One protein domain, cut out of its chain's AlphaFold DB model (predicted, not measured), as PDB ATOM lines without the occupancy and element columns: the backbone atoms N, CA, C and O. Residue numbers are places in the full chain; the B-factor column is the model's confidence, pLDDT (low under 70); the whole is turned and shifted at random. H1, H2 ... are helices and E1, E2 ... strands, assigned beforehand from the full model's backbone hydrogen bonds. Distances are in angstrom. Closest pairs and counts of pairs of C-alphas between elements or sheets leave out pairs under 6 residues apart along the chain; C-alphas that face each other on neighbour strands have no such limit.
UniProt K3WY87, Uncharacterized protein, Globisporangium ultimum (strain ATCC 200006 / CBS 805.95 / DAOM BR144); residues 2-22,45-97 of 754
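AT A GLANCE: This is residues 2 to 22 and 45 to 97 of the 754 residues of an uncharacterized protein of Globisporangium ultimum (strain ATCC 200006 / CBS 805.95 / DAOM BR144) (UniProt K3WY87). A single five-stranded sheet, strongly twisted, curls round one short helix, H1, which packs in the hollow of the sheet. A stretch of 14 residues with no named element, residues 2 to 15, leads into the first strand. The printed part has 74 residues, with five named strands and one named helix in the order E1, E2, E3, E4, H1, E5. The sheet runs E4, E3, E2, E1, E5, all antiparallel, and the class is mixed, helices and strands. The whole is compact, with a radius of gyration of the C-alphas of 12.1 A, and rounded, with spans of 34 by 27 by 24 A.

HOW THE PARTS SIT: E1, residues 16 to 19, is an inner strand, antiparallel to E2, residues 46 to 54, at 129 degrees between their directions; N 17 and O 48 are 2.8 A apart, within hydrogen-bond range. The pairing of E2 is staggered: its residues 46 to 49 pair with E1 and its residues 49 to 54 with E3, residues 59 to 64. E2 and E3 form a hairpin at 151 degrees, with N 51 and O 61 2.9 A apart. E3 and E4, residues 68 to 73, form the next hairpin, with N 70 and O 62 2.8 A apart. E2, E3 and E4 make a meander, each strand the antiparallel neighbour of the one before. H1, residues 74 to 81, is on the sheet, which curls round it; the closest C-alphas of H1 and E3 are those of Arg 74 and Ser 59, 5.2 A apart. In H1 every O i to N i+4 pair is within hydrogen-bond range. E5, residues 86 to 89, is an edge strand, as E4 is, and is antiparallel to E1 at 155 degrees, with N 18 and O 87 2.8 A apart. The closest C-alphas of H1 and E5 are those of Leu 80 and Phe 86, 6.3 A apart. E4 and E5 are apart.

IN THESE COORDINATES: E1 begins at C-alpha 16, at (-0.739, -0.932, -33.519), and is 10.0 A long. E2 is the longest strand, 23.4 A from C-alpha 46 to C-alpha 54. E3 measures 15.9 A, E4 16.6 A and H1 10.7 A, with C-alpha 74 at (6.038, 9.451, -22.419). E5 measures 9.5 A and ends at C-alpha 89, at (-0.256, -5.623, -30.989).

THE WHOLE: The two C-alphas farthest apart are those of Ala 2 and Arg 22, 35.5 A. Residues 23 to 44 are not printed, and C-alphas 22 and 45 are 8.5 A apart across this cut, which lies between E1 and E2. The links printed whole, E2 to E3, E3 to E4, E4 to H1 and H1 to E5, are tight. The mean pLDDT of the printed part is 83.8; residues 2 to 6, residue 91 and residues 94 to 97 are under 70.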
ATOM      1  N   ALA A   2      10.885   0.064 -44.825       31.67
ATOM      2  CA  ALA A   2      12.136   0.717 -44.449       31.67
ATOM      3  C   ALA A   2      12.112   0.999 -42.939       31.67
ATOM      4  O   ALA A   2      11.260   1.753 -42.478       31.67
ATOM      5  N   HIS A   3      13.039   0.417 -42.171       39.00
ATOM      6  CA  HIS A   3      13.233   0.811 -40.774       39.00
ATOM      7  C   HIS A   3      13.737   2.257 -40.731       39.00
ATOM      8  O   HIS A   3      14.943   2.516 -40.807       39.00
ATOM      9  N   ILE A   4      12.813   3.205 -40.583       43.53
ATOM     10  CA  ILE A   4      13.149   4.561 -40.167       43.53
ATOM     11  C   ILE A   4      13.883   4.409 -38.833       43.53
ATOM     12  O   ILE A   4      13.329   3.879 -37.871       43.53
ATOM     13  N   LYS A   5      15.146   4.854 -38.758       46.06
ATOM     14  CA  LYS A   5      15.898   4.933 -37.494       46.06
ATOM     15  C   LYS A   5      15.341   6.076 -36.642       46.06
ATOM     16  O   LYS A   5      16.003   7.089 -36.412       46.06
ATOM     17  N   THR A   6      14.095   5.928 -36.204       53.59
ATOM     18  CA  THR A   6      13.436   6.826 -35.266       53.59
ATOM     19  C   THR A   6      14.244   6.865 -33.978       53.59
ATOM     20  O   THR A   6      14.632   5.826 -33.447       53.59
ATOM     21  N   LYS A   7      14.464   8.062 -33.422       71.25
ATOM     22  CA  LYS A   7      15.057   8.238 -32.082       71.25
ATOM     23  C   LYS A   7      14.045   7.918 -30.971       71.25
ATOM     24  O   LYS A   7      13.968   8.635 -29.976       71.25
ATOM     25  N   ASP A   8      13.234   6.888 -31.181       81.94
ATOM     26  CA  ASP A   8      12.268   6.404 -30.212       81.94
ATOM     27  C   ASP A   8      13.020   5.615 -29.125       81.94
ATOM     28  O   ASP A   8      13.677   4.624 -29.446       81.94
ATOM     29  N   PRO A   9      12.970   6.037 -27.849       80.62
ATOM     30  CA  PRO A   9      13.659   5.349 -26.762       80.62
ATOM     31  C   PRO A   9      13.063   3.976 -26.411       80.62
ATOM     32  O   PRO A   9      13.663   3.277 -25.594       80.62
ATOM     33  N   PHE A  10      11.897   3.613 -26.954       84.69
ATOM     34  CA  PHE A  10      11.192   2.366 -26.639       84.69
ATOM     35  C   PHE A  10      10.776   1.527 -27.859       84.69
ATOM     36  O   PHE A  10      10.464   0.356 -27.678       84.69
ATOM     37  N   GLY A  11      10.796   2.084 -29.073       85.88
ATOM     38  CA  GLY A  11      10.392   1.369 -30.292       85.88
ATOM     39  C   GLY A  11       8.881   1.133 -30.412       85.88
ATOM     40  O   GLY A  11       8.472   0.140 -30.997       85.88
ATOM     41  N   PHE A  12       8.065   2.026 -29.847       87.75
ATOM     42  CA  PHE A  12       6.606   2.012 -29.989       87.75
ATOM     43  C   PHE A  12       6.116   2.722 -31.262       87.75
ATOM     44  O   PHE A  12       4.960   2.563 -31.640       87.75
ATOM     45  N   VAL A  13       6.943   3.545 -31.915       86.62
ATOM     46  CA  VAL A  13       6.583   4.199 -33.181       86.62
ATOM     47  C   VAL A  13       6.425   3.149 -34.282       86.62
ATOM     48  O   VAL A  13       7.376   2.451 -34.620       86.62
ATOM     49  N   GLY A  14       5.218   3.072 -34.839       84.12
ATOM     50  CA  GLY A  14       4.760   2.026 -35.755       84.12
ATOM     51  C   GLY A  14       3.690   1.130 -35.131       84.12
ATOM     52  O   GLY A  14       2.743   0.757 -35.819       84.12
ATOM     53  N   SER A  15       3.779   0.860 -33.824       88.75
ATOM     54  CA  SER A  15       2.969  -0.170 -33.174       88.75
ATOM     55  C   SER A  15       1.468   0.119 -33.232       88.75
ATOM     56  O   SER A  15       1.001   1.214 -32.882       88.75
ATOM     57  N   HIS A  16       0.712  -0.909 -33.618       89.75
ATOM     58  CA  HIS A  16      -0.739  -0.932 -33.519       89.75
ATOM     59  C   HIS A  16      -1.169  -1.075 -32.053       89.75
ATOM     60  O   HIS A  16      -0.578  -1.795 -31.248       89.75
ATOM     61  N   VAL A  17      -2.211  -0.339 -31.698       92.19
ATOM     62  CA  VAL A  17      -2.772  -0.222 -30.359       92.19
ATOM     63  C   VAL A  17      -4.252  -0.546 -30.446       92.19
ATOM     64  O   VAL A  17      -5.007   0.145 -31.127       92.19
ATOM     65  N   VAL A  18      -4.683  -1.546 -29.688       93.00
ATOM     66  CA  VAL A  18      -6.092  -1.898 -29.531       93.00
ATOM     67  C   VAL A  18      -6.510  -1.555 -28.111       93.00
ATOM     68  O   VAL A  18      -6.042  -2.160 -27.141       93.00
ATOM     69  N   ARG A  19      -7.397  -0.570 -27.964       91.62
ATOM     70  CA  ARG A  19      -8.007  -0.240 -26.678       91.62
ATOM     71  C   ARG A  19      -9.382  -0.885 -26.595       91.62
ATOM     72  O   ARG A  19     -10.355  -0.372 -27.145       91.62
ATOM     73  N   LYS A  20      -9.461  -1.973 -25.835       90.75
ATOM     74  CA  LYS A  20     -10.699  -2.702 -25.583       90.75
ATOM     75  C   LYS A  20     -11.690  -1.814 -24.865       90.75
ATOM     76  O   LYS A  20     -11.494  -1.454 -23.699       90.75
ATOM     77  N   ASN A  21     -12.760  -1.454 -25.563       83.75
ATOM     78  CA  ASN A  21     -13.790  -0.610 -24.996       83.75
ATOM     79  C   ASN A  21     -14.651  -1.497 -24.096       83.75
ATOM     80  O   ASN A  21     -15.655  -2.066 -24.520       83.75
ATOM     81  N   ARG A  22     -14.237  -1.655 -22.830       75.50
ATOM     82  CA  ARG A  22     -15.082  -2.262 -21.798       75.50
ATOM     83  C   ARG A  22     -16.292  -1.362 -21.567       75.50
ATOM     84  O   ARG A  22     -16.345  -0.608 -20.595       75.50
ATOM     85  N   ASP A  45     -13.673  -2.354 -30.504       90.12
ATOM     86  CA  ASP A  45     -12.412  -1.977 -29.882       90.12
ATOM     87  C   ASP A  45     -11.850  -0.720 -30.569       90.12
ATOM     88  O   ASP A  45     -11.886  -0.573 -31.792       90.12
ATOM     89  N   GLU A  46     -11.332   0.233 -29.788       90.88
ATOM     90  CA  GLU A  46     -10.758   1.456 -30.352       90.88
ATOM     91  C   GLU A  46      -9.343   1.165 -30.867       90.88
ATOM     92  O   GLU A  46      -8.375   1.148 -30.101       90.88
ATOM     93  N   HIS A  47      -9.235   0.949 -32.177       90.94
ATOM     94  CA  HIS A  47      -7.970   0.812 -32.895       90.94
ATOM     95  C   HIS A  47      -7.246   2.160 -33.025       90.94
ATOM     96  O   HIS A  47      -7.857   3.197 -33.291       90.94
ATOM     97  N   GLY A  48      -5.928   2.153 -32.865       91.81
ATOM     98  CA  GLY A  48      -5.068   3.321 -33.007       91.81
ATOM     99  C   GLY A  48      -3.610   2.932 -33.231       91.81
ATOM    100  O   GLY A  48      -3.249   1.765 -33.152       91.81
ATOM    101  N   TRP A  49      -2.754   3.910 -33.511       91.12
ATOM    102  CA  TRP A  49      -1.336   3.677 -33.794       91.12
ATOM    103  C   TRP A  49      -0.467   4.769 -33.201       91.12
ATOM    104  O   TRP A  49      -0.825   5.949 -33.225       91.12
ATOM    105  N   ILE A  50       0.701   4.390 -32.696       92.00
ATOM    106  CA  ILE A  50       1.698   5.340 -32.210       92.00
ATOM    107  C   ILE A  50       2.546   5.764 -33.415       92.00
ATOM    108  O   ILE A  50       3.382   5.011 -33.897       92.00
ATOM    109  N   THR A  51       2.304   6.959 -33.950       86.38
ATOM    110  CA  THR A  51       2.828   7.369 -35.268       86.38
ATOM    111  C   THR A  51       4.145   8.134 -35.198       86.38
ATOM    112  O   THR A  51       4.916   8.128 -36.151       86.38
ATOM    113  N   ARG A  52       4.434   8.805 -34.077       87.56
ATOM    114  CA  ARG A  52       5.627   9.656 -33.933       87.56
ATOM    115  C   ARG A  52       6.061   9.780 -32.481       87.56
ATOM    116  O   ARG A  52       5.218   9.798 -31.589       87.56
ATOM    117  N   TYR A  53       7.361   9.965 -32.261       91.06
ATOM    118  CA  TYR A  53       7.934  10.422 -30.994       91.06
ATOM    119  C   TYR A  53       8.649  11.764 -31.198       91.06
ATOM    120  O   TYR A  53       9.573  11.860 -32.009       91.06
ATOM    121  N   ASP A  54       8.240  12.804 -30.468       86.56
ATOM    122  CA  ASP A  54       8.937  14.090 -30.425       86.56
ATOM    123  C   ASP A  54       9.823  14.181 -29.176       86.56
ATOM    124  O   ASP A  54       9.373  14.463 -28.061       86.56
ATOM    125  N   ALA A  55      11.128  14.002 -29.390       84.62
ATOM    126  CA  ALA A  55      12.149  14.092 -28.353       84.62
ATOM    127  C   ALA A  55      12.293  15.494 -27.719       84.62
ATOM    128  O   ALA A  55      12.906  15.608 -26.658       84.62
ATOM    129  N   ARG A  56      11.763  16.565 -28.334       82.44
ATOM    130  CA  ARG A  56      11.755  17.920 -27.748       82.44
ATOM    131  C   ARG A  56      10.649  18.092 -26.709       82.44
ATOM    132  O   ARG A  56      10.801  18.898 -25.793       82.44
ATOM    133  N   LEU A  57       9.550  17.359 -26.873       85.75
ATOM    134  CA  LEU A  57       8.363  17.414 -26.019       85.75
ATOM    135  C   LEU A  57       8.262  16.221 -25.048       85.75
ATOM    136  O   LEU A  57       7.431  16.263 -24.144       85.75
ATOM    137  N   ASP A  58       9.110  15.193 -25.210       91.56
ATOM    138  CA  ASP A  58       9.030  13.897 -24.506       91.56
ATOM    139  C   ASP A  58       7.621  13.288 -24.644       91.56
ATOM    140  O   ASP A  58       6.989  12.852 -23.676       91.56
ATOM    141  N   SER A  59       7.088  13.333 -25.871       93.69
ATOM    142  CA  SER A  59       5.710  12.957 -26.189       93.69
ATOM    143  C   SER A  59       5.603  12.119 -27.454       93.69
ATOM    144  O   SER A  59       6.273  12.391 -28.450       93.69
ATOM    145  N   TYR A  60       4.689  11.157 -27.430       94.75
ATOM    146  CA  TYR A  60       4.273  10.379 -28.584       94.75
ATOM    147  C   TYR A  60       2.974  10.934 -29.172       94.75
ATOM    148  O   TYR A  60       2.118  11.435 -28.439       94.75
ATOM    149  N   THR A  61       2.793  10.784 -30.478       92.06
ATOM    150  CA  THR A  61       1.507  11.003 -31.145       92.06
ATOM    151  C   THR A  61       0.802   9.661 -31.296       92.06
ATOM    152  O   THR A  61       1.320   8.769 -31.963       92.06
ATOM    153  N   LEU A  62      -0.377   9.521 -30.690       93.38
ATOM    154  CA  LEU A  62      -1.291   8.403 -30.909       93.38
ATOM    155  C   LEU A  62      -2.377   8.867 -31.884       93.38
ATOM    156  O   LEU A  62      -3.107   9.817 -31.601       93.38
ATOM    157  N   PHE A  63      -2.480   8.213 -33.032       89.88
ATOM    158  CA  PHE A  63      -3.534   8.438 -34.011       89.88
ATOM    159  C   PHE A  63      -4.653   7.418 -33.804       89.88
ATOM    160  O   PHE A  63      -4.400   6.218 -33.847       89.88
ATOM    161  N   ILE A  64      -5.885   7.888 -33.605       89.94
ATOM    162  CA  ILE A  64      -7.090   7.045 -33.564       89.94
ATOM    163  C   ILE A  64      -8.002   7.498 -34.719       89.94
ATOM    164  O   ILE A  64      -8.309   8.697 -34.788       89.94
ATOM    165  N   PRO A  65      -8.454   6.607 -35.625       81.62
ATOM    166  CA  PRO A  65      -9.344   6.965 -36.725       81.62
ATOM    167  C   PRO A  65     -10.597   7.691 -36.231       81.62
ATOM    168  O   PRO A  65     -11.118   7.429 -35.148       81.62
ATOM    169  N   GLY A  66     -11.057   8.676 -37.000       82.56
ATOM    170  CA  GLY A  66     -12.181   9.539 -36.620       82.56
ATOM    171  C   GLY A  66     -11.858  10.594 -35.550       82.56
ATOM    172  O   GLY A  66     -12.331  11.723 -35.688       82.56
ATOM    173  N   LYS A  67     -11.023  10.276 -34.546       84.81
ATOM    174  CA  LYS A  67     -10.592  11.203 -33.473       84.81
ATOM    175  C   LYS A  67      -9.366  12.047 -33.852       84.81
ATOM    176  O   LYS A  67      -9.220  13.156 -33.346       84.81
ATOM    177  N   GLY A  68      -8.525  11.551 -34.760       81.00
ATOM    178  CA  GLY A  68      -7.318  12.228 -35.242       81.00
ATOM    179  C   GLY A  68      -6.090  12.046 -34.333       81.00
ATOM    180  O   GLY A  68      -6.139  11.296 -33.351       81.00
ATOM    181  N   PRO A  69      -4.963  12.706 -34.661       87.88
ATOM    182  CA  PRO A  69      -3.725  12.611 -33.893       87.88
ATOM    183  C   PRO A  69      -3.837  13.332 -32.543       87.88
ATOM    184  O   PRO A  69      -4.161  14.516 -32.473       87.88
ATOM    185  N   SER A  70      -3.511  12.624 -31.464       92.44
ATOM    186  CA  SER A  70      -3.494  13.129 -30.089       92.44
ATOM    187  C   SER A  70      -2.106  12.958 -29.470       92.44
ATOM    188  O   SER A  70      -1.502  11.892 -29.566       92.44
ATOM    189  N   ALA A  71      -1.587  14.005 -28.826       93.00
ATOM    190  CA  ALA A  71      -0.273  13.979 -28.186       93.00
ATOM    191  C   ALA A  71      -0.365  13.476 -26.735       93.00
ATOM    192  O   ALA A  71      -1.111  14.026 -25.924       93.00
ATOM    193  N   TYR A  72       0.442  12.473 -26.402       95.56
ATOM    194  CA  TYR A  72       0.557  11.866 -25.076       95.56
ATOM    195  C   TYR A  72       1.991  11.997 -24.581       95.56
ATOM    196  O   TYR A  72       2.928  11.706 -25.324       95.56
ATOM    197  N   THR A  73       2.207  12.397 -23.325       95.75
ATOM    198  CA  THR A  73       3.577  12.380 -22.784       95.75
ATOM    199  C   THR A  73       4.089  10.942 -22.705       95.75
ATOM    200  O   THR A  73       3.305   9.994 -22.605       95.75
ATOM    201  N   ARG A  74       5.410  10.753 -22.676       93.31
ATOM    202  CA  ARG A  74       6.038   9.451 -22.419       93.31
ATOM    203  C   ARG A  74       5.461   8.769 -21.174       93.31
ATOM    204  O   ARG A  74       5.217   7.567 -21.178       93.31
ATOM    205  N   GLY A  75       5.183   9.544 -20.124       93.62
ATOM    206  CA  GLY A  75       4.543   9.050 -18.906       93.62
ATOM    207  C   GLY A  75       3.081   8.630 -19.085       93.62
ATOM    208  O   GLY A  75       2.608   7.804 -18.314       93.62
ATOM    209  N   ASP A  76       2.363   9.166 -20.072       95.25
ATOM    210  CA  ASP A  76       0.971   8.801 -20.363       95.25
ATOM    211  C   ASP A  76       0.877   7.578 -21.278       95.25
ATOM    212  O   ASP A  76       0.053   6.711 -21.008       95.25
ATOM    213  N   ILE A  77       1.775   7.426 -22.261       93.94
ATOM    214  CA  ILE A  77       1.911   6.168 -23.019       93.94
ATOM    215  C   ILE A  77       2.236   5.002 -22.081       93.94
ATOM    216  O   ILE A  77       1.576   3.972 -22.140       93.94
ATOM    217  N   MET A  78       3.171   5.172 -21.140       93.75
ATOM    218  CA  MET A  78       3.486   4.113 -20.170       93.75
ATOM    219  C   MET A  78       2.307   3.778 -19.235       93.75
ATOM    220  O   MET A  78       2.208   2.643 -18.778       93.75
ATOM    221  N   LYS A  79       1.401   4.728 -18.949       94.50
ATOM    222  CA  LYS A  79       0.148   4.447 -18.214       94.50
ATOM    223  C   LYS A  79      -0.871   3.724 -19.086       94.50
ATOM    224  O   LYS A  79      -1.544   2.840 -18.578       94.50
ATOM    225  N   LEU A  80      -0.987   4.114 -20.357       92.62
ATOM    226  CA  LEU A  80      -1.870   3.470 -21.324       92.62
ATOM    227  C   LEU A  80      -1.455   2.012 -21.528       92.62
ATOM    228  O   LEU A  80      -2.270   1.138 -21.299       92.62
ATOM    229  N   ILE A  81      -0.180   1.734 -21.810       92.31
ATOM    230  CA  ILE A  81       0.352   0.367 -21.960       92.31
ATOM    231  C   ILE A  81       0.214  -0.461 -20.664       92.31
ATOM    232  O   ILE A  81       0.099  -1.681 -20.716       92.31
ATOM    233  N   ALA A  82       0.197   0.186 -19.494       92.50
ATOM    234  CA  ALA A  82      -0.058  -0.475 -18.212       92.50
ATOM    235  C   ALA A  82      -1.556  -0.687 -17.890       92.50
ATOM    236  O   ALA A  82      -1.868  -1.357 -16.902       92.50
ATOM    237  N   ASP A  83      -2.482  -0.126 -18.674       93.44
ATOM    238  CA  ASP A  83      -3.917  -0.393 -18.556       93.44
ATOM    239  C   ASP A  83      -4.213  -1.779 -19.162       93.44
ATOM    240  O   ASP A  83      -3.949  -1.990 -20.345       93.44
ATOM    241  N   PRO A  84      -4.791  -2.740 -18.416       91.94
ATOM    242  CA  PRO A  84      -5.087  -4.075 -18.942       91.94
ATOM    243  C   PRO A  84      -6.111  -4.088 -20.093       91.94
ATOM    244  O   PRO A  84      -6.303  -5.133 -20.713       91.94
ATOM    245  N   ASN A  85      -6.787  -2.967 -20.369       90.56
ATOM    246  CA  ASN A  85      -7.678  -2.811 -21.521       90.56
ATOM    247  C   ASN A  85      -6.949  -2.301 -22.778       90.56
ATOM    248  O   ASN A  85      -7.567  -2.188 -23.829       90.56
ATOM    249  N   PHE A  86      -5.665  -1.966 -22.684       92.81
ATOM    250  CA  PHE A  86      -4.835  -1.504 -23.791       92.81
ATOM    251  C   PHE A  86      -3.882  -2.634 -24.179       92.81
ATOM    252  O   PHE A  86      -3.173  -3.187 -23.335       92.81
ATOM    253  N   HIS A  87      -3.872  -3.017 -25.449       91.62
ATOM    254  CA  HIS A  87      -2.923  -3.989 -25.976       91.62
ATOM    255  C   HIS A  87      -2.142  -3.340 -27.106       91.62
ATOM    256  O   HIS A  87      -2.726  -2.814 -28.051       91.62
ATOM    257  N   VAL A  88      -0.818  -3.374 -26.989       91.56
ATOM    258  CA  VAL A  88       0.068  -3.132 -28.125       91.56
ATOM    259  C   VAL A  88       0.133  -4.453 -28.879       91.56
ATOM    260  O   VAL A  88       0.516  -5.465 -28.291       91.56
ATOM    261  N   GLN A  89      -0.326  -4.455 -30.124       87.75
ATOM    262  CA  GLN A  89      -0.256  -5.623 -30.989       87.75
ATOM    263  C   GLN A  89       1.105  -5.613 -31.689       87.75
ATOM    264  O   GLN A  89       1.555  -4.557 -32.140       87.75
ATOM    265  N   ASN A  90       1.776  -6.763 -31.721       79.31
ATOM    266  CA  ASN A  90       3.046  -6.902 -32.425       79.31
ATOM    267  C   ASN A  90       2.776  -7.101 -33.921       79.31
ATOM    268  O   ASN A  90       1.772  -7.705 -34.294       79.31
ATOM    269  N   ASP A  91       3.705  -6.648 -34.761       67.25
ATOM    270  CA  ASP A  91       3.566  -6.674 -36.224       67.25
ATOM    271  C   ASP A  91       3.609  -8.097 -36.836       67.25
ATOM    272  O   ASP A  91       3.465  -8.245 -38.046       67.25
ATOM    273  N   ASP A  92       3.798  -9.134 -36.007       74.56
ATOM    274  CA  ASP A  92       3.833 -10.553 -36.395       74.56
ATOM    275  C   ASP A  92       2.428 -11.191 -36.545       74.56
ATOM    276  O   ASP A  92       2.323 -12.333 -36.989       74.56
ATOM    277  N   ASP A  93       1.348 -10.492 -36.169       70.50
ATOM    278  CA  ASP A  93      -0.028 -10.963 -36.388       70.50
ATOM    279  C   ASP A  93      -0.470 -10.645 -37.838       70.50
ATOM    280  O   ASP A  93      -0.780  -9.496 -38.159       70.50
ATOM    281  N   ASP A  94      -0.531 -11.671 -38.700       57.44
ATOM    282  CA  ASP A  94      -0.654 -11.612 -40.179       57.44
ATOM    283  C   ASP A  94      -1.826 -10.791 -40.788       57.44
ATOM    284  O   ASP A  94      -1.878 -10.606 -42.006       57.44
ATOM    285  N   GLU A  95      -2.772 -10.281 -39.994       69.19
ATOM    286  CA  GLU A  95      -3.932  -9.504 -40.467       69.19
ATOM    287  C   GLU A  95      -3.818  -8.019 -40.079       69.19
ATOM    288  O   GLU A  95      -4.695  -7.426 -39.444       69.19
ATOM    289  N   PHE A  96      -2.698  -7.398 -40.459       62.00
ATOM    290  CA  PHE A  96      -2.471  -5.978 -40.205       62.00
ATOM    291  C   PHE A  96      -3.420  -5.119 -41.068       62.00
ATOM    292  O   PHE A  96      -3.349  -5.178 -42.302       62.00
ATOM    293  N   PRO A  97      -4.300  -4.287 -40.475       68.12
ATOM    294  CA  PRO A  97      -5.129  -3.354 -41.236       68.12
ATOM    295  C   PRO A  97      -4.262  -2.420 -42.090       68.12
ATOM    296  O   PRO A  97      -3.205  -1.956 -41.653       68.12
TER     297      PRO A  97